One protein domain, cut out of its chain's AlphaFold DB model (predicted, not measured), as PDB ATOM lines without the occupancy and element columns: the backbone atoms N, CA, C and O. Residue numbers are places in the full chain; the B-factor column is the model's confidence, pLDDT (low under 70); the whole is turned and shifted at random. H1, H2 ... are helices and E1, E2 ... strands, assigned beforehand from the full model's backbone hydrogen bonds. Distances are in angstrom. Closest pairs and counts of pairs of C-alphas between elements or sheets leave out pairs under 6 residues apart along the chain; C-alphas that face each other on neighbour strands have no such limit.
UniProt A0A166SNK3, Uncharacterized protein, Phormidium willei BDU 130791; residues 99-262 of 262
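AT A GLANCE: This is residues 99 to 262 of the 262 residues of an uncharacterized protein of Phormidium willei BDU 130791 (UniProt A0A166SNK3). One long, twisted sheet of six strands makes the length of this domain, with a pair of helices over each end: H1 and H2 over the E5 and E6 end, H3 and H4 over the E2 and E3 end. The sheet is two meanders, each strand the antiparallel neighbour of the one before, E1 E2 E3 and E4 E5 E6, side by side through E1 and E4; with the four helices on one face it makes two layers. The printed part has 164 residues, in the order H1 H2 E1 E2 E3 H3 H4 E4 E5 E6, and the sheet's order is E3 E2 E1 E4 E5 E6, antiparallel throughout. The class is mixed, helices and strands; the whole is loose, with a radius of gyration of the C-alphas of 21.5 A, and elongated, spanning 67 by 41 by 34 A.

HOW THE PARTS SIT: H1, residues 100 to 110, and H2, residues 117 to 124, form a helical hairpin and only just touch, with 3 pairs of C-alphas within 8 A, the closest those of Tyr 107 and Val 124, 6.1 A apart. H1 is on the sheet over E5, residues 238 to 246, and E6, residues 249 to 257, at a height of 8.5 A. E1, residues 129 to 140, is the neighbour of E2, residues 146 to 152, with N 137 and O 149 2.9 A apart. E2 pairs with the edge strand E3, residues 155 to 162, with N 148 and O 160 2.8 A apart. H3, residues 186 to 192, and H4, residues 201 to 212, are close but not clearly touching; the closest C-alphas, of Ile 191 and Leu 208, are 8.0 A apart. H4 is on the sheet over E2, at a height of 9.7 A. E4, residues 217 to 229, pairs with E1, N 134 and O 221 being 2.8 A apart, and with E5, N 224 and O 243 being 2.9 A apart. E5 and E6 have N 242 and O 254 2.8 A apart. In H1, H2, H3 and H4 every O i to N i+4 pair is within hydrogen-bond range.

IN THESE COORDINATES: H1 begins at C-alpha 100 (12.668, 27.757, 13.869). E1 is 34.7 A long, E4 39.6 A, E5 26.1 A and E6 24.5 A; E6 bends by 51 degrees at residue 252 and ends at C-alpha 257 (16.736, 23.999, 20.174).

THE WHOLE: The C-alphas farthest apart, of Thr 180 and Thr 232, are 69.3 A apart. The printed part has no cut. The link from E3 to H3, residues 163 to 185, is long. In the printed part 38 residues have a pLDDT under 70, namely residues 126 to 128, residues 163 to 185, residues 230 to 237 and residues 259 to 262.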
ATOM      1  N   PRO A  99       7.835  28.676  13.633       77.69
ATOM      2  CA  PRO A  99       9.009  28.839  14.487       77.69
ATOM      3  C   PRO A  99      10.202  27.996  14.019       77.69
ATOM      4  O   PRO A  99      10.010  26.873  13.546       77.69
ATOM      5  N   LEU A 100      11.436  28.486  14.211       77.38
ATOM      6  CA  LEU A 100      12.668  27.757  13.869       77.38
ATOM      7  C   LEU A 100      12.654  26.294  14.328       77.38
ATOM      8  O   LEU A 100      13.047  25.402  13.582       77.38
ATOM      9  N   SER A 101      12.163  26.047  15.538       82.31
ATOM     10  CA  SER A 101      12.032  24.708  16.101       82.31
ATOM     11  C   SER A 101      11.129  23.788  15.310       82.31
ATOM     12  O   SER A 101      11.481  22.638  15.095       82.31
ATOM     13  N   ASP A 102       9.991  24.294  14.851       81.75
ATOM     14  CA  ASP A 102       8.996  23.502  14.139       81.75
ATOM     15  C   ASP A 102       9.524  23.142  12.745       81.75
ATOM     16  O   ASP A 102       9.266  22.058  12.228       81.75
ATOM     17  N   ARG A 103      10.336  24.026  12.152       83.31
ATOM     18  CA  ARG A 103      11.050  23.761  10.895       83.31
ATOM     19  C   ARG A 103      12.113  22.681  11.080       83.31
ATOM     20  O   ARG A 103      12.181  21.751  10.282       83.31
ATOM     21  N   VAL A 104      12.929  22.786  12.131       87.00
ATOM     22  CA  VAL A 104      13.981  21.799  12.418       87.00
ATOM     23  C   VAL A 104      13.383  20.444  12.800       87.00
ATOM     24  O   VAL A 104      13.875  19.418  12.334       87.00
ATOM     25  N   GLU A 105      12.286  20.427  13.555       87.94
ATOM     26  CA  GLU A 105      11.546  19.201  13.859       87.94
ATOM     27  C   GLU A 105      10.936  18.590  12.590       87.94
ATOM     28  O   GLU A 105      11.029  17.388  12.384       87.94
ATOM     29  N   SER A 106      10.410  19.404  11.671       87.38
ATOM     30  CA  SER A 106       9.918  18.917  10.375       87.38
ATOM     31  C   SER A 106      11.016  18.247   9.539       87.38
ATOM     32  O   SER A 106      10.760  17.228   8.896       87.38
ATOM     33  N   TYR A 107      12.253  18.762   9.547       90.75
ATOM     34  CA  TYR A 107      13.380  18.056   8.920       90.75
ATOM     35  C   TYR A 107      13.678  16.736   9.633       90.75
ATOM     36  O   TYR A 107      13.885  15.720   8.976       90.75
ATOM     37  N   ASN A 108      13.665  16.743  10.967       91.81
ATOM     38  CA  ASN A 108      13.893  15.562  11.794       91.81
ATOM     39  C   ASN A 108      12.862  14.451  11.513       91.81
ATOM     40  O   ASN A 108      13.235  13.292  11.375       91.81
ATOM     41  N   GLU A 109      11.584  14.802  11.356       92.12
ATOM     42  CA  GLU A 109      10.496  13.865  11.039       92.12
ATOM     43  C   GLU A 109      10.574  13.280   9.619       92.12
ATOM     44  O   GLU A 109      10.013  12.217   9.364       92.12
ATOM     45  N   GLN A 110      11.248  13.964   8.691       90.62
ATOM     46  CA  GLN A 110      11.435  13.503   7.311       90.62
ATOM     47  C   GLN A 110      12.665  12.604   7.135       90.62
ATOM     48  O   GLN A 110      12.824  11.994   6.077       90.62
ATOM     49  N   ILE A 111      13.541  12.534   8.141       92.31
ATOM     50  CA  ILE A 111      14.739  11.698   8.109       92.31
ATOM     51  C   ILE A 111      14.410  10.345   8.729       92.31
ATOM     52  O   ILE A 111      14.299  10.204   9.945       92.31
ATOM     53  N   ASP A 112      14.296   9.338   7.870       90.75
ATOM     54  CA  ASP A 112      14.111   7.951   8.268       90.75
ATOM     55  C   ASP A 112      15.459   7.216   8.391       90.75
ATOM     56  O   ASP A 112      16.407   7.518   7.653       90.75
ATOM     57  N   PRO A 113      15.563   6.199   9.271       90.81
ATOM     58  CA  PRO A 113      16.701   5.287   9.285       90.81
ATOM     59  C   PRO A 113      16.879   4.573   7.938       90.81
ATOM     60  O   PRO A 113      15.929   4.026   7.374       90.81
ATOM     61  N   GLY A 114      18.119   4.514   7.457       89.44
ATOM     62  CA  GLY A 114      18.502   3.894   6.190       89.44
ATOM     63  C   GLY A 114      18.687   4.872   5.028       89.44
ATOM     64  O   GLY A 114      19.144   4.446   3.969       89.44
ATOM     65  N   MET A 115      18.377   6.157   5.213       89.06
ATOM     66  CA  MET A 115      18.682   7.201   4.232       89.06
ATOM     67  C   MET A 115      20.194   7.412   4.116       89.06
ATOM     68  O   MET A 115      20.931   7.394   5.101       89.06
ATOM     69  N   SER A 116      20.658   7.651   2.899       83.56
ATOM     70  CA  SER A 116      22.029   8.070   2.618       83.56
ATOM     71  C   SER A 116      22.269   9.531   3.016       83.56
ATOM     72  O   SER A 116      21.330  10.318   3.168       83.56
ATOM     73  N   TYR A 117      23.541   9.923   3.144       77.69
ATOM     74  CA  TYR A 117      23.910  11.316   3.422       77.69
ATOM     75  C   TYR A 117      23.303  12.294   2.408       77.69
ATOM     76  O   TYR A 117      22.749  13.317   2.803       77.69
ATOM     77  N   ASP A 118      23.341  11.962   1.115       75.31
ATOM     78  CA  ASP A 118      22.836  12.833   0.049       75.31
ATOM     79  C   ASP A 118      21.319  13.053   0.146       75.31
ATOM     80  O   ASP A 118      20.825  14.153  -0.119       75.31
ATOM     81  N   GLU A 119      20.564  12.031   0.555       80.94
ATOM     82  CA  GLU A 119      19.117  12.132   0.767       80.94
ATOM     83  C   GLU A 119      18.790  13.014   1.977       80.94
ATOM     84  O   GLU A 119      17.895  13.862   1.908       80.94
ATOM     85  N   VAL A 120      19.554  12.881   3.065       78.12
ATOM     86  CA  VAL A 120      19.419  13.735   4.255       78.12
ATOM     87  C   VAL A 120      19.800  15.182   3.932       78.12
ATOM     88  O   VAL A 120      19.029  16.098   4.214       78.12
ATOM     89  N   ALA A 121      20.935  15.409   3.269       72.50
ATOM     90  CA  ALA A 121      21.375  16.739   2.852       72.50
ATOM     91  C   ALA A 121      20.375  17.398   1.887       72.50
ATOM     92  O   ALA A 121      20.147  18.604   1.960       72.50
ATOM     93  N   THR A 122      19.727  16.610   1.022       75.38
ATOM     94  CA  THR A 122      18.642  17.090   0.152       75.38
ATOM     95  C   THR A 122      17.399  17.471   0.954       75.38
ATOM     96  O   THR A 122      16.800  18.504   0.669       75.38
ATOM     97  N   THR A 123      17.035  16.685   1.971       80.44
ATOM     98  CA  THR A 123      15.888  16.959   2.857       80.44
ATOM     99  C   THR A 123      16.073  18.262   3.633       80.44
ATOM    100  O   THR A 123      15.148  19.063   3.733       80.44
ATOM    101  N   VAL A 124      17.285  18.505   4.140       78.88
ATOM    102  CA  VAL A 124      17.632  19.744   4.858       78.88
ATOM    103  C   VAL A 124      17.909  20.913   3.896       78.88
ATOM    104  O   VAL A 124      17.884  22.074   4.299       78.88
ATOM    105  N   GLY A 125      18.182  20.622   2.621       71.81
ATOM    106  CA  GLY A 125      18.494  21.606   1.580       71.81
ATOM    107  C   GLY A 125      19.944  22.105   1.576       71.81
ATOM    108  O   GLY A 125      20.274  23.012   0.817       71.81
ATOM    109  N   ARG A 126      20.824  21.536   2.411       68.00
ATOM    110  CA  ARG A 126      22.245  21.916   2.516       68.00
ATOM    111  C   ARG A 126      23.093  20.804   3.147       68.00
ATOM    112  O   ARG A 126      22.549  19.986   3.894       68.00
ATOM    113  N   PRO A 127      24.414  20.768   2.896       68.62
ATOM    114  CA  PRO A 127      25.301  19.803   3.541       68.62
ATOM    115  C   PRO A 127      25.413  20.048   5.052       68.62
ATOM    116  O   PRO A 127      25.425  21.189   5.512       68.62
ATOM    117  N   GLY A 128      25.510  18.960   5.813       67.25
ATOM    118  CA  GLY A 128      25.857  18.998   7.235       67.25
ATOM    119  C   GLY A 128      27.367  19.053   7.429       67.25
ATOM    120  O   GLY A 128      28.124  18.616   6.555       67.25
ATOM    121  N   LYS A 129      27.811  19.545   8.585       72.94
ATOM    122  CA  LYS A 129      29.222  19.524   8.989       72.94
ATOM    123  C   LYS A 129      29.511  18.263   9.782       72.94
ATOM    124  O   LYS A 129      28.691  17.852  10.592       72.94
ATOM    125  N   ILE A 130      30.668  17.652   9.556       71.62
ATOM    126  CA  ILE A 130      31.108  16.534  10.391       71.62
ATOM    127  C   ILE A 130      31.375  17.084  11.791       71.62
ATOM    128  O   ILE A 130      32.176  18.006  11.946       71.62
ATOM    129  N   ASN A 131      30.677  16.530  12.777       75.38
ATOM    130  CA  ASN A 131      30.885  16.831  14.187       75.38
ATOM    131  C   ASN A 131      31.874  15.851  14.814       75.38
ATOM    132  O   ASN A 131      32.796  16.283  15.490       75.38
ATOM    133  N   ASP A 132      31.687  14.554  14.553       70.06
ATOM    134  CA  ASP A 132      32.557  13.492  15.058       70.06
ATOM    135  C   ASP A 132      32.642  12.333  14.061       70.06
ATOM    136  O   ASP A 132      31.653  11.995  13.394       70.06
ATOM    137  N   ILE A 133      33.794  11.665  14.028       77.50
ATOM    138  CA  ILE A 133      33.984  10.395  13.320       77.50
ATOM    139  C   ILE A 133      34.507   9.341  14.291       77.50
ATOM    140  O   ILE A 133      35.520   9.543  14.963       77.50
ATOM    141  N   TYR A 134      33.867   8.172  14.291       80.19
ATOM    142  CA  TYR A 134      34.343   6.997  15.005       80.19
ATOM    143  C   TYR A 134      34.397   5.783  14.091       80.19
ATOM    144  O   TYR A 134      33.516   5.568  13.268       80.19
ATOM    145  N   SER A 135      35.384   4.927  14.303       82.56
ATOM    146  CA  SER A 135      35.396   3.585  13.722       82.56
ATOM    147  C   SER A 135      35.634   2.564  14.817       82.56
ATOM    148  O   SER A 135      36.286   2.845  15.826       82.56
ATOM    149  N   SER A 136      35.067   1.375  14.662       86.62
ATOM    150  CA  SER A 136      35.299   0.287  15.598       86.62
ATOM    151  C   SER A 136      35.446  -1.057  14.914       86.62
ATOM    152  O   SER A 136      34.828  -1.327  13.884       86.62
ATOM    153  N   TYR A 137      36.283  -1.891  15.517       89.25
ATOM    154  CA  TYR A 137      36.736  -3.157  14.968       89.25
ATOM    155  C   TYR A 137      36.701  -4.214  16.064       89.25
ATOM    156  O   TYR A 137      37.168  -3.971  17.181       89.25
ATOM    157  N   LEU A 138      36.143  -5.380  15.752       90.44
ATOM    158  CA  LEU A 138      36.021  -6.494  16.681       90.44
ATOM    159  C   LEU A 138      36.672  -7.746  16.098       90.44
ATOM    160  O   LEU A 138      36.316  -8.187  15.008       90.44
ATOM    161  N   TRP A 139      37.566  -8.350  16.876       91.88
ATOM    162  CA  TRP A 139      38.135  -9.671  16.620       91.88
ATOM    163  C   TRP A 139      37.692 -10.632  17.710       91.88
ATOM    164  O   TRP A 139      37.582 -10.242  18.875       91.88
ATOM    165  N   ARG A 140      37.482 -11.894  17.342       88.50
ATOM    166  CA  ARG A 140      37.106 -12.962  18.263       88.50
ATOM    167  C   ARG A 140      38.011 -14.169  18.074       88.50
ATOM    168  O   ARG A 140      38.289 -14.554  16.941       88.50
ATOM    169  N   ASP A 141      38.460 -14.756  19.178       82.75
ATOM    170  CA  ASP A 141      39.236 -15.996  19.146       82.75
ATOM    171  C   ASP A 141      38.333 -17.245  19.119       82.75
ATOM    172  O   ASP A 141      37.106 -17.181  19.240       82.75
ATOM    173  N   GLU A 142      38.946 -18.421  18.979       77.56
ATOM    174  CA  GLU A 142      38.239 -19.709  18.970       77.56
ATOM    175  C   GLU A 142      37.513 -20.039  20.291       77.56
ATOM    176  O   GLU A 142      36.617 -20.886  20.315       77.56
ATOM    177  N   HIS A 143      37.866 -19.351  21.380       73.81
ATOM    178  CA  HIS A 143      37.271 -19.492  22.709       73.81
ATOM    179  C   HIS A 143      36.190 -18.436  22.983       73.81
ATOM    180  O   HIS A 143      35.618 -18.394  24.072       73.81
ATOM    181  N   GLY A 144      35.881 -17.586  22.001       73.69
ATOM    182  CA  GLY A 144      34.865 -16.551  22.100       73.69
ATOM    183  C   GLY A 144      35.302 -15.281  22.835       73.69
ATOM    184  O   GLY A 144      34.487 -14.357  22.916       73.69
ATOM    185  N   ASN A 145      36.549 -15.190  23.311       82.38
ATOM    186  CA  ASN A 145      37.111 -13.934  23.814       82.38
ATOM    187  C   ASN A 145      37.155 -12.913  22.678       82.38
ATOM    188  O   ASN A 145      37.302 -13.298  21.515       82.38
ATOM    189  N   PHE A 146      37.060 -11.623  22.994       86.50
ATOM    190  CA  PHE A 146      37.112 -10.591  21.964       86.50
ATOM    191  C   PHE A 146      38.001  -9.410  22.329       86.50
ATOM    192  O   PHE A 146      38.098  -9.004  23.489       86.50
ATOM    193  N   LEU A 147      38.613  -8.845  21.292       91.25
ATOM    194  CA  LEU A 147      39.300  -7.564  21.316       91.25
ATOM    195  C   LEU A 147      38.466  -6.575  20.503       91.25
ATOM    196  O   LEU A 147      38.100  -6.849  19.361       91.25
ATOM    197  N   TYR A 148      38.153  -5.441  21.116       91.94
ATOM    198  CA  TYR A 148      37.382  -4.356  20.527       91.94
ATOM    199  C   TYR A 148      38.229  -3.087  20.515       91.94
ATOM    200  O   TYR A 148      38.568  -2.556  21.574       91.94
ATOM    201  N   ALA A 149      38.564  -2.608  19.322       90.88
ATOM    202  CA  ALA A 149      39.260  -1.345  19.121       90.88
ATOM    203  C   ALA A 149      38.259  -0.284  18.666       90.88
ATOM    204  O   ALA A 149      37.482  -0.526  17.743       90.88
ATOM    205  N   LYS A 150      38.286   0.888  19.296       91.44
ATOM    206  CA  LYS A 150      37.527   2.072  18.899       91.44
ATOM    207  C   LYS A 150      38.499   3.204  18.609       91.44
ATOM    208  O   LYS A 150      39.386   3.482  19.414       91.44
ATOM    209  N   PHE A 151      38.287   3.872  17.489       84.00
ATOM    210  CA  PHE A 151      39.050   5.027  17.056       84.00
ATOM    211  C   PHE A 151      38.132   6.241  16.946       84.00
ATOM    212  O   PHE A 151      36.957   6.098  16.610       84.00
ATOM    213  N   SER A 152      38.679   7.415  17.236       81.25
ATOM    214  CA  SER A 152      38.028   8.721  17.145       81.25
ATOM    215  C   SER A 152      39.044   9.717  16.616       81.25
ATOM    216  O   SER A 152      40.169   9.708  17.108       81.25
ATOM    217  N   GLU A 153      38.668  10.586  15.677       75.81
ATOM    218  CA  GLU A 153      39.510  11.727  15.259       75.81
ATOM    219  C   GLU A 153      40.992  11.345  14.996       75.81
ATOM    220  O   GLU A 153      41.925  11.950  15.525       75.81
ATOM    221  N   ASP A 154      41.209  10.271  14.222       76.12
ATOM    222  CA  ASP A 154      42.519   9.684  13.881       76.12
ATOM    223  C   ASP A 154      43.353   9.123  15.050       76.12
ATOM    224  O   ASP A 154      44.560   8.874  14.915       76.12
ATOM    225  N   GLN A 155      42.725   8.860  16.193       78.75
ATOM    226  CA  GLN A 155      43.373   8.314  17.383       78.75
ATOM    227  C   GLN A 155      42.662   7.069  17.911       78.75
ATOM    228  O   GLN A 155      41.461   6.890  17.733       78.75
ATOM    229  N   LEU A 156      43.414   6.196  18.581       88.31
ATOM    230  CA  LEU A 156      42.865   5.121  19.396       88.31
ATOM    231  C   LEU A 156      42.158   5.740  20.605       88.31
ATOM    232  O   LEU A 156      42.812   6.296  21.481       88.31
ATOM    233  N   ASP A 157      40.836   5.625  20.642       87.81
ATOM    234  CA  ASP A 157      39.986   6.102  21.738       87.81
ATOM    235  C   ASP A 157      39.905   5.047  22.845       87.81
ATOM    236  O   ASP A 157      40.048   5.331  24.028       87.81
ATOM    237  N   ASN A 158      39.709   3.784  22.466       89.38
ATOM    238  CA  ASN A 158      39.608   2.701  23.430       89.38
ATOM    239  C   ASN A 158      40.060   1.375  22.821       89.38
ATOM    240  O   ASN A 158      39.733   1.060  21.677       89.38
ATOM    241  N   LEU A 159      40.750   0.564  23.617       89.88
ATOM    242  CA  LEU A 159      41.081  -0.813  23.289       89.88
ATOM    243  C   LEU A 159      40.643  -1.710  24.442       89.88
ATOM    244  O   LEU A 159      41.279  -1.756  25.495       89.88
ATOM    245  N   ASN A 160      39.535  -2.413  24.243       87.88
ATOM    246  CA  ASN A 160      38.940  -3.264  25.260       87.88
ATOM    247  C   ASN A 160      39.154  -4.741  24.933       87.88
ATOM    248  O   ASN A 160      39.018  -5.161  23.784       87.88
ATOM    249  N   ILE A 161      39.427  -5.532  25.964       85.81
ATOM    250  CA  ILE A 161      39.452  -6.990  25.886       85.81
ATOM    251  C   ILE A 161      38.417  -7.493  26.869       85.81
ATOM    252  O   ILE A 161      38.508  -7.195  28.062       85.81
ATOM    253  N   ASP A 162      37.477  -8.287  26.379       76.88
ATOM    254  CA  ASP A 162      36.538  -8.978  27.247       76.88
ATOM    255  C   ASP A 162      36.612 -10.485  27.021       76.88
ATOM    256  O   ASP A 162      36.925 -10.990  25.937       76.88
ATOM    257  N   GLU A 163      36.319 -11.203  28.092       67.25
ATOM    258  CA  GLU A 163      36.284 -12.656  28.126       67.25
ATOM    259  C   GLU A 163      34.815 -13.051  28.273       67.25
ATOM    260  O   GLU A 163      34.104 -12.496  29.117       67.25
ATOM    261  N   ILE A 164      34.332 -14.020  27.488       58.22
ATOM    262  CA  ILE A 164      33.014 -14.594  27.776       58.22
ATOM    263  C   ILE A 164      33.133 -15.283  29.136       58.22
ATOM    264  O   ILE A 164      33.715 -16.359  29.267       58.22
ATOM    265  N   ARG A 165      32.595 -14.642  30.175       51.34
ATOM    266  CA  ARG A 165      32.428 -15.286  31.474       51.34
ATOM    267  C   ARG A 165      31.363 -16.356  31.321       51.34
ATOM    268  O   ARG A 165      30.287 -16.061  30.805       51.34
ATOM    269  N   ASP A 166      31.669 -17.560  31.803       47.28
ATOM    270  CA  ASP A 166      30.682 -18.604  32.075       47.28
ATOM    271  C   ASP A 166      29.475 -17.944  32.747       47.28
ATOM    272  O   ASP A 166      29.543 -17.480  33.890       47.28
ATOM    273  N   CYS A 167      28.384 -17.798  31.997       50.16
ATOM    274  CA  CYS A 167      27.145 -17.298  32.550       50.16
ATOM    275  C   CYS A 167      26.625 -18.422  33.439       50.16
ATOM    276  O   CYS A 167      26.053 -19.380  32.923       50.16
ATOM    277  N   GLU A 168      26.858 -18.331  34.753       46.53
ATOM    278  CA  GLU A 168      26.215 -19.221  35.719       46.53
ATOM    279  C   GLU A 168      24.721 -19.317  35.378       46.53
ATOM    280  O   GLU A 168      24.055 -18.299  35.153       46.53
ATOM    281  N   ASP A 169      24.247 -20.559  35.264       44.16
ATOM    282  CA  ASP A 169      22.916 -20.977  34.830       44.16
ATOM    283  C   ASP A 169      21.817 -19.973  35.224       44.16
ATOM    284  O   ASP A 169      21.409 -19.962  36.384       44.16
ATOM    285  N   ASN A 170      21.367 -19.116  34.281       45.69
ATOM    286  CA  ASN A 170      20.031 -18.468  34.200       45.69
ATOM    287  C   ASN A 170      19.958 -17.168  33.361       45.69
ATOM    288  O   ASN A 170      18.912 -16.515  33.372       45.69
ATOM    289  N   ASN A 171      20.986 -16.763  32.603       48.88
ATOM    290  CA  ASN A 171      20.853 -15.606  31.702       48.88
ATOM    291  C   ASN A 171      20.420 -16.024  30.275       48.88
ATOM    292  O   ASN A 171      21.240 -16.567  29.535       48.88
ATOM    293  N   PRO A 172      19.178 -15.728  29.831       44.31
ATOM    294  CA  PRO A 172      18.666 -16.132  28.516       44.31
ATOM    295  C   PRO A 172      19.315 -15.399  27.329       44.31
ATOM    296  O   PRO A 172      18.969 -15.682  26.184       44.31
ATOM    297  N   ARG A 173      20.239 -14.456  27.573       46.19
ATOM    298  CA  ARG A 173      21.043 -13.799  26.530       46.19
ATOM    299  C   ARG A 173      22.405 -14.450  26.276       46.19
ATOM    300  O   ARG A 173      23.071 -14.052  25.328       46.19
ATOM    301  N   CYS A 174      22.814 -15.442  27.069       52.47
ATOM    302  CA  CYS A 174      24.051 -16.176  26.814       52.47
ATOM    303  C   CYS A 174      23.742 -17.431  25.991       52.47
ATOM    304  O   CYS A 174      23.125 -18.375  26.484       52.47
ATOM    305  N   VAL A 175      24.174 -17.454  24.730       42.81
ATOM    306  CA  VAL A 175      24.245 -18.699  23.962       42.81
ATOM    307  C   VAL A 175      25.416 -19.485  24.546       42.81
ATOM    308  O   VAL A 175      26.568 -19.177  24.264       42.81
ATOM    309  N   ALA A 176      25.122 -20.442  25.428       38.62
ATOM    310  CA  ALA A 176      26.120 -21.322  26.022       38.62
ATOM    311  C   ALA A 176      26.755 -22.192  24.924       38.62
ATOM    312  O   ALA A 176      26.266 -23.273  24.593       38.62
ATOM    313  N   VAL A 177      27.841 -21.704  24.330       43.62
ATOM    314  CA  VAL A 177      28.812 -22.567  23.664       43.62
ATOM    315  C   VAL A 177      29.489 -23.335  24.794       43.62
ATOM    316  O   VAL A 177      29.948 -22.734  25.760       43.62
ATOM    317  N   GLY A 178      29.462 -24.666  24.743       38.81
ATOM    318  CA  GLY A 178      30.074 -25.509  25.769       38.81
ATOM    319  C   GLY A 178      31.594 -25.380  25.738       38.81
ATOM    320  O   GLY A 178      32.258 -26.201  25.111       38.81
ATOM    321  N   ILE A 179      32.132 -24.349  26.386       43.97
ATOM    322  CA  ILE A 179      33.568 -24.096  26.491       43.97
ATOM    323  C   ILE A 179      33.989 -24.536  27.889       43.97
ATOM    324  O   ILE A 179      33.691 -23.901  28.894       43.97
ATOM    325  N   THR A 180      34.635 -25.694  27.976       41.69
ATOM    326  CA  THR A 180      35.226 -26.182  29.223       41.69
ATOM    327  C   THR A 180      36.387 -25.273  29.623       41.69
ATOM    328  O   THR A 180      37.488 -25.452  29.112       41.69
ATOM    329  N   ALA A 181      36.119 -24.359  30.560       43.72
ATOM    330  CA  ALA A 181      37.015 -23.352  31.136       43.72
ATOM    331  C   ALA A 181      37.481 -22.256  30.149       43.72
ATOM    332  O   ALA A 181      38.010 -22.578  29.085       43.72
ATOM    333  N   PRO A 182      37.356 -20.959  30.499       52.66
ATOM    334  CA  PRO A 182      37.906 -19.893  29.671       52.66
ATOM    335  C   PRO A 182      39.431 -20.038  29.615       52.66
ATOM    336  O   PRO A 182      40.117 -19.987  30.642       52.66
ATOM    337  N   ALA A 183      39.975 -20.234  28.413       54.22
ATOM    338  CA  ALA A 183      41.377 -19.940  28.172       54.22
ATOM    339  C   ALA A 183      41.537 -18.414  28.304       54.22
ATOM    340  O   ALA A 183      40.759 -17.684  27.684       54.22
ATOM    341  N   PRO A 184      42.481 -17.905  29.124       58.34
ATOM    342  CA  PRO A 184      42.692 -16.468  29.245       58.34
ATOM    343  C   PRO A 184      42.957 -15.875  27.860       58.34
ATOM    344  O   PRO A 184      43.699 -16.483  27.087       58.34
ATOM    345  N   ALA A 185      42.447 -14.673  27.586       67.19
ATOM    346  CA  ALA A 185      42.756 -13.913  26.371       67.19
ATOM    347  C   ALA A 185      44.215 -13.392  26.386       67.19
ATOM    348  O   ALA A 185      44.464 -12.199  26.244       67.19
ATOM    349  N   ALA A 186      45.189 -14.262  26.675       75.38
ATOM    350  CA  ALA A 186      46.588 -13.918  26.906       75.38
ATOM    351  C   ALA A 186      47.215 -13.283  25.664       75.38
ATOM    352  O   ALA A 186      47.889 -12.267  25.787       75.38
ATOM    353  N   GLU A 187      46.905 -13.821  24.483       80.19
ATOM    354  CA  GLU A 187      47.336 -13.265  23.202       80.19
ATOM    355  C   GLU A 187      46.781 -11.848  22.995       80.19
ATOM    356  O   GLU A 187      47.557 -10.911  22.827       80.19
ATOM    357  N   PHE A 188      45.467 -11.636  23.143       87.56
ATOM    358  CA  PHE A 188      44.894 -10.287  23.058       87.56
ATOM    359  C   PHE A 188      45.467  -9.333  24.109       87.56
ATOM    360  O   PHE A 188      45.730  -8.181  23.784       87.56
ATOM    361  N   LYS A 189      45.716  -9.787  25.345       86.94
ATOM    362  CA  LYS A 189      46.322  -8.959  26.405       86.94
ATOM    363  C   LYS A 189      47.750  -8.545  26.067       86.94
ATOM    364  O   LYS A 189      48.100  -7.387  26.272       86.94
ATOM    365  N   GLU A 190      48.563  -9.458  25.545       88.94
ATOM    366  CA  GLU A 190      49.918  -9.149  25.078       88.94
ATOM    367  C   GLU A 190      49.907  -8.188  23.885       88.94
ATOM    368  O   GLU A 190      50.797  -7.340  23.770       88.94
ATOM    369  N   ILE A 191      48.894  -8.296  23.020       89.56
ATOM    370  CA  ILE A 191      48.677  -7.386  21.895       89.56
ATOM    371  C   ILE A 191      48.278  -5.994  22.377       89.56
ATOM    372  O   ILE A 191      48.967  -5.020  22.078       89.56
ATOM    373  N   ALA A 192      47.226  -5.897  23.186       87.88
ATOM    374  CA  ALA A 192      46.706  -4.623  23.664       87.88
ATOM    375  C   ALA A 192      47.679  -3.869  24.570       87.88
ATOM    376  O   ALA A 192      47.704  -2.646  24.535       87.88
ATOM    377  N   ALA A 193      48.530  -4.568  25.329       90.38
ATOM    378  CA  ALA A 193      49.537  -3.938  26.186       90.38
ATOM    379  C   ALA A 193      50.578  -3.095  25.424       90.38
ATOM    380  O   ALA A 193      51.374  -2.398  26.053       90.38
ATOM    381  N   ARG A 194      50.615  -3.174  24.087       93.00
ATOM    382  CA  ARG A 194      51.498  -2.363  23.238       93.00
ATOM    383  C   ARG A 194      50.881  -1.039  22.804       93.00
ATOM    384  O   ARG A 194      51.593  -0.226  22.218       93.00
ATOM    385  N   PHE A 195      49.591  -0.844  23.061       93.50
ATOM    386  CA  PHE A 195      48.849   0.317  22.607       93.50
ATOM    387  C   PHE A 195      48.295   1.113  23.784       93.50
ATOM    388  O   PHE A 195      47.892   0.557  24.804       93.50
ATOM    389  N   GLU A 196      48.271   2.429  23.621       91.75
ATOM    390  CA  GLU A 196      47.750   3.376  24.599       91.75
ATOM    391  C   GLU A 196      46.758   4.318  23.908       91.75
ATOM    392  O   GLU A 196      46.885   4.614  22.716       91.75
ATOM    393  N   GLU A 197      45.758   4.781  24.659       91.75
ATOM    394  CA  GLU A 197      44.808   5.801  24.205       91.75
ATOM    395  C   GLU A 197      45.552   7.037  23.663       91.75
ATOM    396  O   GLU A 197      46.580   7.456  24.201       91.75
ATOM    397  N   GLY A 198      45.057   7.604  22.561       86.88
ATOM    398  CA  GLY A 198      45.668   8.734  21.858       86.88
ATOM    399  C   GLY A 198      46.739   8.352  20.828       86.88
ATOM    400  O   GLY A 198      47.220   9.219  20.093       86.88
ATOM    401  N   MET A 199      47.129   7.074  20.724       85.12
ATOM    402  CA  MET A 199      48.001   6.616  19.635       85.12
ATOM    403  C   MET A 199      47.329   6.781  18.269       85.12
ATOM    404  O   MET A 199      46.115   6.678  18.147       85.12
ATOM    405  N   ASN A 200      48.122   6.998  17.219       85.75
ATOM    406  CA  ASN A 200      47.606   7.192  15.864       85.75
ATOM    407  C   ASN A 200      46.794   5.974  15.374       85.75
ATOM    408  O   ASN A 200      47.301   4.850  15.377       85.75
ATOM    409  N   ALA A 201      45.563   6.218  14.916       78.50
ATOM    410  CA  ALA A 201      44.614   5.180  14.524       78.50
ATOM    411  C   ALA A 201      45.138   4.296  13.391       78.50
ATOM    412  O   ALA A 201      45.055   3.075  13.489       78.50
ATOM    413  N   GLN A 202      45.737   4.894  12.354       77.44
ATOM    414  CA  GLN A 202      46.267   4.148  11.213       77.44
ATOM    415  C   GLN A 202      47.365   3.169  11.649       77.44
ATOM    416  O   GLN A 202      47.312   1.992  11.300       77.44
ATOM    417  N   VAL A 203      48.325   3.631  12.456       83.62
ATOM    418  CA  VAL A 203      49.431   2.789  12.943       83.62
ATOM    419  C   VAL A 203      48.918   1.624  13.788       83.62
ATOM    420  O   VAL A 203      49.365   0.490  13.618       83.62
ATOM    421  N   VAL A 204      47.990   1.893  14.708       87.75
ATOM    422  CA  VAL A 204      47.425   0.854  15.578       87.75
ATOM    423  C   VAL A 204      46.616  -0.154  14.758       87.75
ATOM    424  O   VAL A 204      46.801  -1.358  14.929       87.75
ATOM    425  N   LEU A 205      45.755   0.316  13.850       85.31
ATOM    426  CA  LEU A 205      44.913  -0.543  13.020       85.31
ATOM    427  C   LEU A 205      45.743  -1.436  12.093       85.31
ATOM    428  O   LEU A 205      45.494  -2.637  12.035       85.31
ATOM    429  N   GLU A 206      46.759  -0.892  11.416       87.19
ATOM    430  CA  GLU A 206      47.659  -1.675  10.556       87.19
ATOM    431  C   GLU A 206      48.346  -2.805  11.337       87.19
ATOM    432  O   GLU A 206      48.416  -3.940  10.860       87.19
ATOM    433  N   GLN A 207      48.804  -2.525  12.562       91.06
ATOM    434  CA  GLN A 207      49.442  -3.524  13.416       91.06
ATOM    435  C   GLN A 207      48.448  -4.602  13.881       91.06
ATOM    436  O   GLN A 207      48.776  -5.789  13.851       91.06
ATOM    437  N   LEU A 208      47.232  -4.212  14.281       89.94
ATOM    438  CA  LEU A 208      46.178  -5.160  14.660       89.94
ATOM    439  C   LEU A 208      45.798  -6.070  13.485       89.94
ATOM    440  O   LEU A 208      45.733  -7.281  13.664       89.94
ATOM    441  N   LEU A 209      45.635  -5.518  12.277       91.19
ATOM    442  CA  LEU A 209      45.347  -6.292  11.064       91.19
ATOM    443  C   LEU A 209      46.486  -7.255  10.704       91.19
ATOM    444  O   LEU A 209      46.236  -8.379  10.272       91.19
ATOM    445  N   GLN A 210      47.743  -6.848  10.894       91.50
ATOM    446  CA  GLN A 210      48.892  -7.709  10.621       91.50
ATOM    447  C   GLN A 210      48.941  -8.935  11.547       91.50
ATOM    448  O   GLN A 210      49.373 -10.007  11.121       91.50
ATOM    449  N   GLU A 211      48.544  -8.774  12.808       91.75
ATOM    450  CA  GLU A 211      48.647  -9.829  13.820       91.75
ATOM    451  C   GLU A 211      47.390 -10.689  13.922       91.75
ATOM    452  O   GLU A 211      47.493 -11.907  14.060       91.75
ATOM    453  N   LEU A 212      46.215 -10.068  13.828       90.06
ATOM    454  CA  LEU A 212      44.923 -10.722  14.032       90.06
ATOM    455  C   LEU A 212      44.206 -11.056  12.721       90.06
ATOM    456  O   LEU A 212      43.245 -11.824  12.728       90.06
ATOM    457  N   GLY A 213      44.667 -10.508  11.594       89.50
ATOM    458  CA  GLY A 213      43.966 -10.589  10.319       89.50
ATOM    459  C   GLY A 213      42.733  -9.684  10.275       89.50
ATOM    460  O   GLY A 213      42.599  -8.733  11.047       89.50
ATOM    461  N   GLU A 214      41.827  -9.985   9.347       91.75
ATOM    462  CA  GLU A 214      40.595  -9.215   9.159       91.75
ATOM    463  C   GLU A 214      39.677  -9.304  10.394       91.75
ATOM    464  O   GLU A 214      39.529 -10.387  10.972       91.75
ATOM    465  N   PRO A 215      39.042  -8.192  10.797       89.06
ATOM    466  CA  PRO A 215      38.074  -8.184  11.888       89.06
ATOM    467  C   PRO A 215      36.837  -9.025  11.544       89.06
ATOM    468  O   PRO A 215      36.422  -9.127  10.389       89.06
ATOM    469  N   GLU A 216      36.191  -9.582  12.569       89.38
ATOM    470  CA  GLU A 216      34.873 -10.218  12.431       89.38
ATOM    471  C   GLU A 216      33.803  -9.167  12.101       89.38
ATOM    472  O   GLU A 216      32.878  -9.421  11.329       89.38
ATOM    473  N   MET A 217      33.932  -7.978  12.694       82.25
ATOM    474  CA  MET A 217      33.002  -6.874  12.510       82.25
ATOM    475  C   MET A 217      33.755  -5.550  12.456       82.25
ATOM    476  O   MET A 217      34.587  -5.263  13.316       82.25
ATOM    477  N   GLN A 218      33.396  -4.734  11.470       85.56
ATOM    478  CA  GLN A 218      33.793  -3.337  11.346       85.56
ATOM    479  C   GLN A 218      32.531  -2.477  11.384       85.56
ATOM    480  O   GLN A 218      31.504  -2.840  10.806       85.56
ATOM    481  N   THR A 219      32.586  -1.358  12.097       78.94
ATOM    482  CA  THR A 219      31.506  -0.372  12.105       78.94
ATOM    483  C   THR A 219      32.073   1.032  12.081       78.94
ATOM    484  O   THR A 219      32.776   1.419  13.019       78.94
ATOM    485  N   ASP A 220      31.696   1.795  11.064       79.56
ATOM    486  CA  ASP A 220      32.039   3.204  10.925       79.56
ATOM    487  C   ASP A 220      30.827   4.066  11.272       79.56
ATOM    488  O   ASP A 220      29.704   3.798  10.842       79.56
ATOM    489  N   TRP A 221      31.063   5.082  12.096       78.31
ATOM    490  CA  TRP A 221      30.072   6.029  12.577       78.31
ATOM    491  C   TRP A 221      30.509   7.440  12.220       78.31
ATOM    492  O   TRP A 221      31.551   7.906  12.679       78.31
ATOM    493  N   VAL A 222      29.684   8.144  11.454       79.12
ATOM    494  CA  VAL A 222      29.895   9.562  11.153       79.12
ATOM    495  C   VAL A 222      28.722  10.352  11.694       79.12
ATOM    496  O   VAL A 222      27.563  10.037  11.416       79.12
ATOM    497  N   ASN A 223      29.020  11.368  12.490       80.38
ATOM    498  CA  ASN A 223      28.033  12.279  13.031       80.38
ATOM    499  C   ASN A 223      28.039  13.584  12.228       80.38
ATOM    500  O   ASN A 223      29.056  14.280  12.198       80.38
ATOM    501  N   TYR A 224      26.912  13.920  11.602       80.88
ATOM    502  CA  TYR A 224      26.728  15.194  10.913       80.88
ATOM    503  C   TYR A 224      25.819  16.129  11.701       80.88
ATOM    504  O   TYR A 224      24.775  15.725  12.208       80.88
ATOM    505  N   GLU A 225      26.200  17.400  11.736       84.88
ATOM    506  CA  GLU A 225      25.493  18.477  12.408       84.88
ATOM    507  C   GLU A 225      25.050  19.561  11.413       84.88
ATOM    508  O   GLU A 225      25.821  20.027  10.569       84.88
ATOM    509  N   TRP A 226      23.804  20.008  11.557       84.12
ATOM    510  CA  TRP A 226      23.259  21.196  10.913       84.12
ATOM    511  C   TRP A 226      22.852  22.212  11.976       84.12
ATOM    512  O   TRP A 226      21.963  21.945  12.781       84.12
ATOM    513  N   VAL A 227      23.455  23.401  11.939       82.06
ATOM    514  CA  VAL A 227      23.139  24.504  12.857       82.06
ATOM    515  C   VAL A 227      22.242  25.525  12.164       82.06
ATOM    516  O   VAL A 227      22.574  26.052  11.100       82.06
ATOM    517  N   PHE A 228      21.102  25.830  12.771       78.75
ATOM    518  CA  PHE A 228      20.102  26.781  12.293       78.75
ATOM    519  C   PHE A 228      20.021  27.973  13.249       78.75
ATOM    520  O   PHE A 228      20.052  27.793  14.467       78.75
ATOM    521  N   ARG A 229      19.921  29.186  12.695       72.31
ATOM    522  CA  ARG A 229      19.840  30.448  13.445       72.31
ATOM    523  C   ARG A 229      18.865  31.399  12.759       72.31
ATOM    524  O   ARG A 229      18.788  31.401  11.532       72.31
ATOM    525  N   GLU A 230      18.172  32.234  13.529       64.38
ATOM    526  CA  GLU A 230      17.384  33.350  12.992       64.38
ATOM    527  C   GLU A 230      18.158  34.668  13.121       64.38
ATOM    528  O   GLU A 230      18.708  34.984  14.173       64.38
ATOM    529  N   ALA A 231      18.203  35.456  12.041       53.22
ATOM    530  CA  ALA A 231      18.960  36.711  11.983       53.22
ATOM    531  C   ALA A 231      18.382  37.827  12.877       53.22
ATOM    532  O   ALA A 231      19.072  38.795  13.192       53.22
ATOM    533  N   THR A 232      17.114  37.709  13.271       53.97
ATOM    534  CA  THR A 232      16.358  38.747  13.986       53.97
ATOM    535  C   THR A 232      16.350  38.587  15.506       53.97
ATOM    536  O   THR A 232      15.776  39.435  16.191       53.97
ATOM    537  N   ASP A 233      16.968  37.535  16.048       48.84
ATOM    538  CA  ASP A 233      16.962  37.272  17.487       48.84
ATOM    539  C   ASP A 233      18.169  37.938  18.187       48.84
ATOM    540  O   ASP A 233      19.319  37.614  17.873       48.84
ATOM    541  N   PRO A 234      17.955  38.882  19.128       48.19
ATOM    542  CA  PRO A 234      19.036  39.483  19.912       48.19
ATOM    543  C   PRO A 234      19.750  38.491  20.848       48.19
ATOM    544  O   PRO A 234      20.795  38.847  21.400       48.19
ATOM    545  N   ASP A 235      19.209  37.285  21.036       51.50
ATOM    546  CA  ASP A 235      19.825  36.174  21.762       51.50
ATOM    547  C   ASP A 235      19.643  34.906  20.903       51.50
ATOM    548  O   ASP A 235      18.603  34.263  20.995       51.50
ATOM    549  N   PRO A 236      20.572  34.583  19.982       52.38
ATOM    550  CA  PRO A 236      20.308  33.675  18.868       52.38
ATOM    551  C   PRO A 236      19.816  32.312  19.361       52.38
ATOM    552  O   PRO A 236      20.604  31.504  19.863       52.38
ATOM    553  N   ASN A 237      18.514  32.051  19.199       57.75
ATOM    554  CA  ASN A 237      17.960  30.713  19.324       57.75
ATOM    555  C   ASN A 237      18.645  29.847  18.265       57.75
ATOM    556  O   ASN A 237      18.420  29.991  17.061       57.75
ATOM    557  N   ASN A 238      19.535  28.979  18.734       73.62
ATOM    558  CA  ASN A 238      20.240  28.036  17.890       73.62
ATOM    559  C   ASN A 238      19.504  26.708  17.980       73.62
ATOM    560  O   ASN A 238      19.373  26.135  19.067       73.62
ATOM    561  N   CYS A 239      19.040  26.228  16.835       83.44
ATOM    562  CA  CYS A 239      18.596  24.857  16.697       83.44
ATOM    563  C   CYS A 239      19.687  24.047  16.004       83.44
ATOM    564  O   CYS A 239      20.353  24.533  15.093       83.44
ATOM    565  N   THR A 240      19.841  22.805  16.421       86.44
ATOM    566  CA  THR A 240      20.778  21.849  15.865       86.44
ATOM    567  C   THR A 240      20.002  20.608  15.453       86.44
ATOM    568  O   THR A 240      19.173  20.117  16.215       86.44
ATOM    569  N   LEU A 241      20.279  20.103  14.256       90.31
ATOM    570  CA  LEU A 241      19.901  18.761  13.835       90.31
ATOM    571  C   LEU A 241      21.174  17.930  13.731       90.31
ATOM    572  O   LEU A 241      22.113  18.315  13.039       90.31
ATOM    573  N   THR A 242      21.187  16.796  14.407       91.25
ATOM    574  CA  THR A 242      22.301  15.856  14.430       91.25
ATOM    575  C   THR A 242      21.835  14.548  13.811       91.25
ATOM    576  O   THR A 242      20.768  14.055  14.173       91.25
ATOM    577  N   VAL A 243      22.602  13.985  12.878       88.88
ATOM    578  CA  VAL A 243      22.283  12.710  12.222       88.88
ATOM    579  C   VAL A 243      23.510  11.805  12.229       88.88
ATOM    580  O   VAL A 243      24.574  12.164  11.728       88.88
ATOM    581  N   HIS A 244      23.335  10.607  12.775       90.69
ATOM    582  CA  HIS A 244      24.350   9.569  12.861       90.69
ATOM    583  C   HIS A 244      24.218   8.599  11.695       90.69
ATOM    584  O   HIS A 244      23.172   7.966  11.520       90.69
ATOM    585  N   PHE A 245      25.307   8.402  10.968       83.19
ATOM    586  CA  PHE A 245      25.407   7.431   9.890       83.19
ATOM    587  C   PHE A 245      26.250   6.251  10.346       83.19
ATOM    588  O   PHE A 245      27.367   6.443  10.817       83.19
ATOM    589  N   ASN A 246      25.709   5.047  10.204       83.31
ATOM    590  CA  ASN A 246      26.408   3.789  10.407       83.31
ATOM    591  C   ASN A 246      26.628   3.143   9.038       83.31
ATOM    592  O   ASN A 246      25.649   2.879   8.331       83.31
ATOM    593  N   ASN A 247      27.893   2.921   8.666       75.38
ATOM    594  CA  ASN A 247      28.283   2.357   7.369       75.38
ATOM    595  C   ASN A 247      27.515   3.022   6.202       75.38
ATOM    596  O   ASN A 247      26.842   2.349   5.421       75.38
ATOM    597  N   ASP A 248      27.562   4.358   6.155       74.12
ATOM    598  CA  ASP A 248      26.943   5.235   5.144       74.12
ATOM    599  C   ASP A 248      25.404   5.326   5.139       74.12
ATOM    600  O   ASP A 248      24.819   5.940   4.244       74.12
ATOM    601  N   SER A 249      24.729   4.780   6.154       74.88
ATOM    602  CA  SER A 249      23.267   4.846   6.285       74.88
ATOM    603  C   SER A 249      22.832   5.500   7.593       74.88
ATOM    604  O   SER A 249      23.389   5.211   8.653       74.88
ATOM    605  N   SER A 250      21.841   6.392   7.539       81.88
ATOM    606  CA  SER A 250      21.298   7.054   8.724       81.88
ATOM    607  C   SER A 250      20.776   6.010   9.715       81.88
ATOM    608  O   SER A 250      20.135   5.022   9.355       81.88
ATOM    609  N   SER A 251      21.070   6.216  10.991       86.38
ATOM    610  CA  SER A 251      20.739   5.275  12.065       86.38
ATOM    611  C   SER A 251      19.951   5.938  13.186       86.38
ATOM    612  O   SER A 251      19.046   5.327  13.754       86.38
ATOM    613  N   LEU A 252      20.285   7.190  13.488       89.50
ATOM    614  CA  LEU A 252      19.657   8.003  14.513       89.50
ATOM    615  C   LEU A 252      19.740   9.468  14.101       89.50
ATOM    616  O   LEU A 252      20.761   9.907  13.577       89.50
ATOM    617  N   ASN A 253      18.698  10.225  14.404       90.88
ATOM    618  CA  ASN A 253      18.646  11.665  14.238       90.88
ATOM    619  C   ASN A 253      18.021  12.321  15.471       90.88
ATOM    620  O   ASN A 253      17.190  11.722  16.157       90.88
ATOM    621  N   GLN A 254      18.465  13.536  15.772       91.00
ATOM    622  CA  GLN A 254      17.974  14.317  16.896       91.00
ATOM    623  C   GLN A 254      17.968  15.802  16.544       91.00
ATOM    624  O   GLN A 254      18.988  16.352  16.135       91.00
ATOM    625  N   ALA A 255      16.835  16.457  16.779       89.62
ATOM    626  CA  ALA A 255      16.726  17.906  16.793       89.62
ATOM    627  C   ALA A 255      16.810  18.443  18.229       89.62
ATOM    628  O   ALA A 255      16.273  17.854  19.172       89.62
ATOM    629  N   TYR A 256      17.481  19.576  18.408       87.12
ATOM    630  CA  TYR A 256      17.551  20.287  19.678       87.12
ATOM    631  C   TYR A 256      17.556  21.795  19.453       87.12
ATOM    632  O   TYR A 256      18.328  22.285  18.640       87.12
ATOM    633  N   CYS A 257      16.748  22.540  20.203       83.25
ATOM    634  CA  CYS A 257      16.736  23.999  20.174       83.25
ATOM    635  C   CYS A 257      17.047  24.552  21.563       83.25
ATOM    636  O   CYS A 257      16.380  24.212  22.543       83.25
ATOM    637  N   LEU A 258      18.061  25.410  21.646       70.38
ATOM    638  CA  LEU A 258      18.364  26.163  22.855       70.38
ATOM    639  C   LEU A 258      17.360  27.308  22.980       70.38
ATOM    640  O   LEU A 258      17.556  28.352  22.370       70.38
ATOM    641  N   TYR A 259      16.312  27.125  23.780       62.75
ATOM    642  CA  TYR A 259      15.493  28.247  24.232       62.75
ATOM    643  C   TYR A 259      16.092  28.815  25.513       62.75
ATOM    644  O   TYR A 259      16.253  28.100  26.505       62.75
ATOM    645  N   ASN A 260      16.405  30.110  25.519       45.81
ATOM    646  CA  ASN A 260      16.627  30.810  26.779       45.81
ATOM    647  C   ASN A 260      15.269  30.962  27.480       45.81
ATOM    648  O   ASN A 260      14.522  31.896  27.200       45.81
ATOM    649  N   ASP A 261      14.958  30.053  28.407       37.88
ATOM    650  CA  ASP A 261      13.886  30.247  29.387       37.88
ATOM    651  C   ASP A 261      14.237  31.475  30.255       37.88
ATOM    652  O   ASP A 261      14.940  31.370  31.268       37.88
ATOM    653  N   ARG A 262      13.786  32.664  29.843       33.19
ATOM    654  CA  ARG A 262      13.805  33.892  30.649       33.19
ATOM    655  C   ARG A 262      12.409  34.458  30.839       33.19
ATOM    656  O   ARG A 262      11.700  34.653  29.831       33.19
TER     657      ARG A 262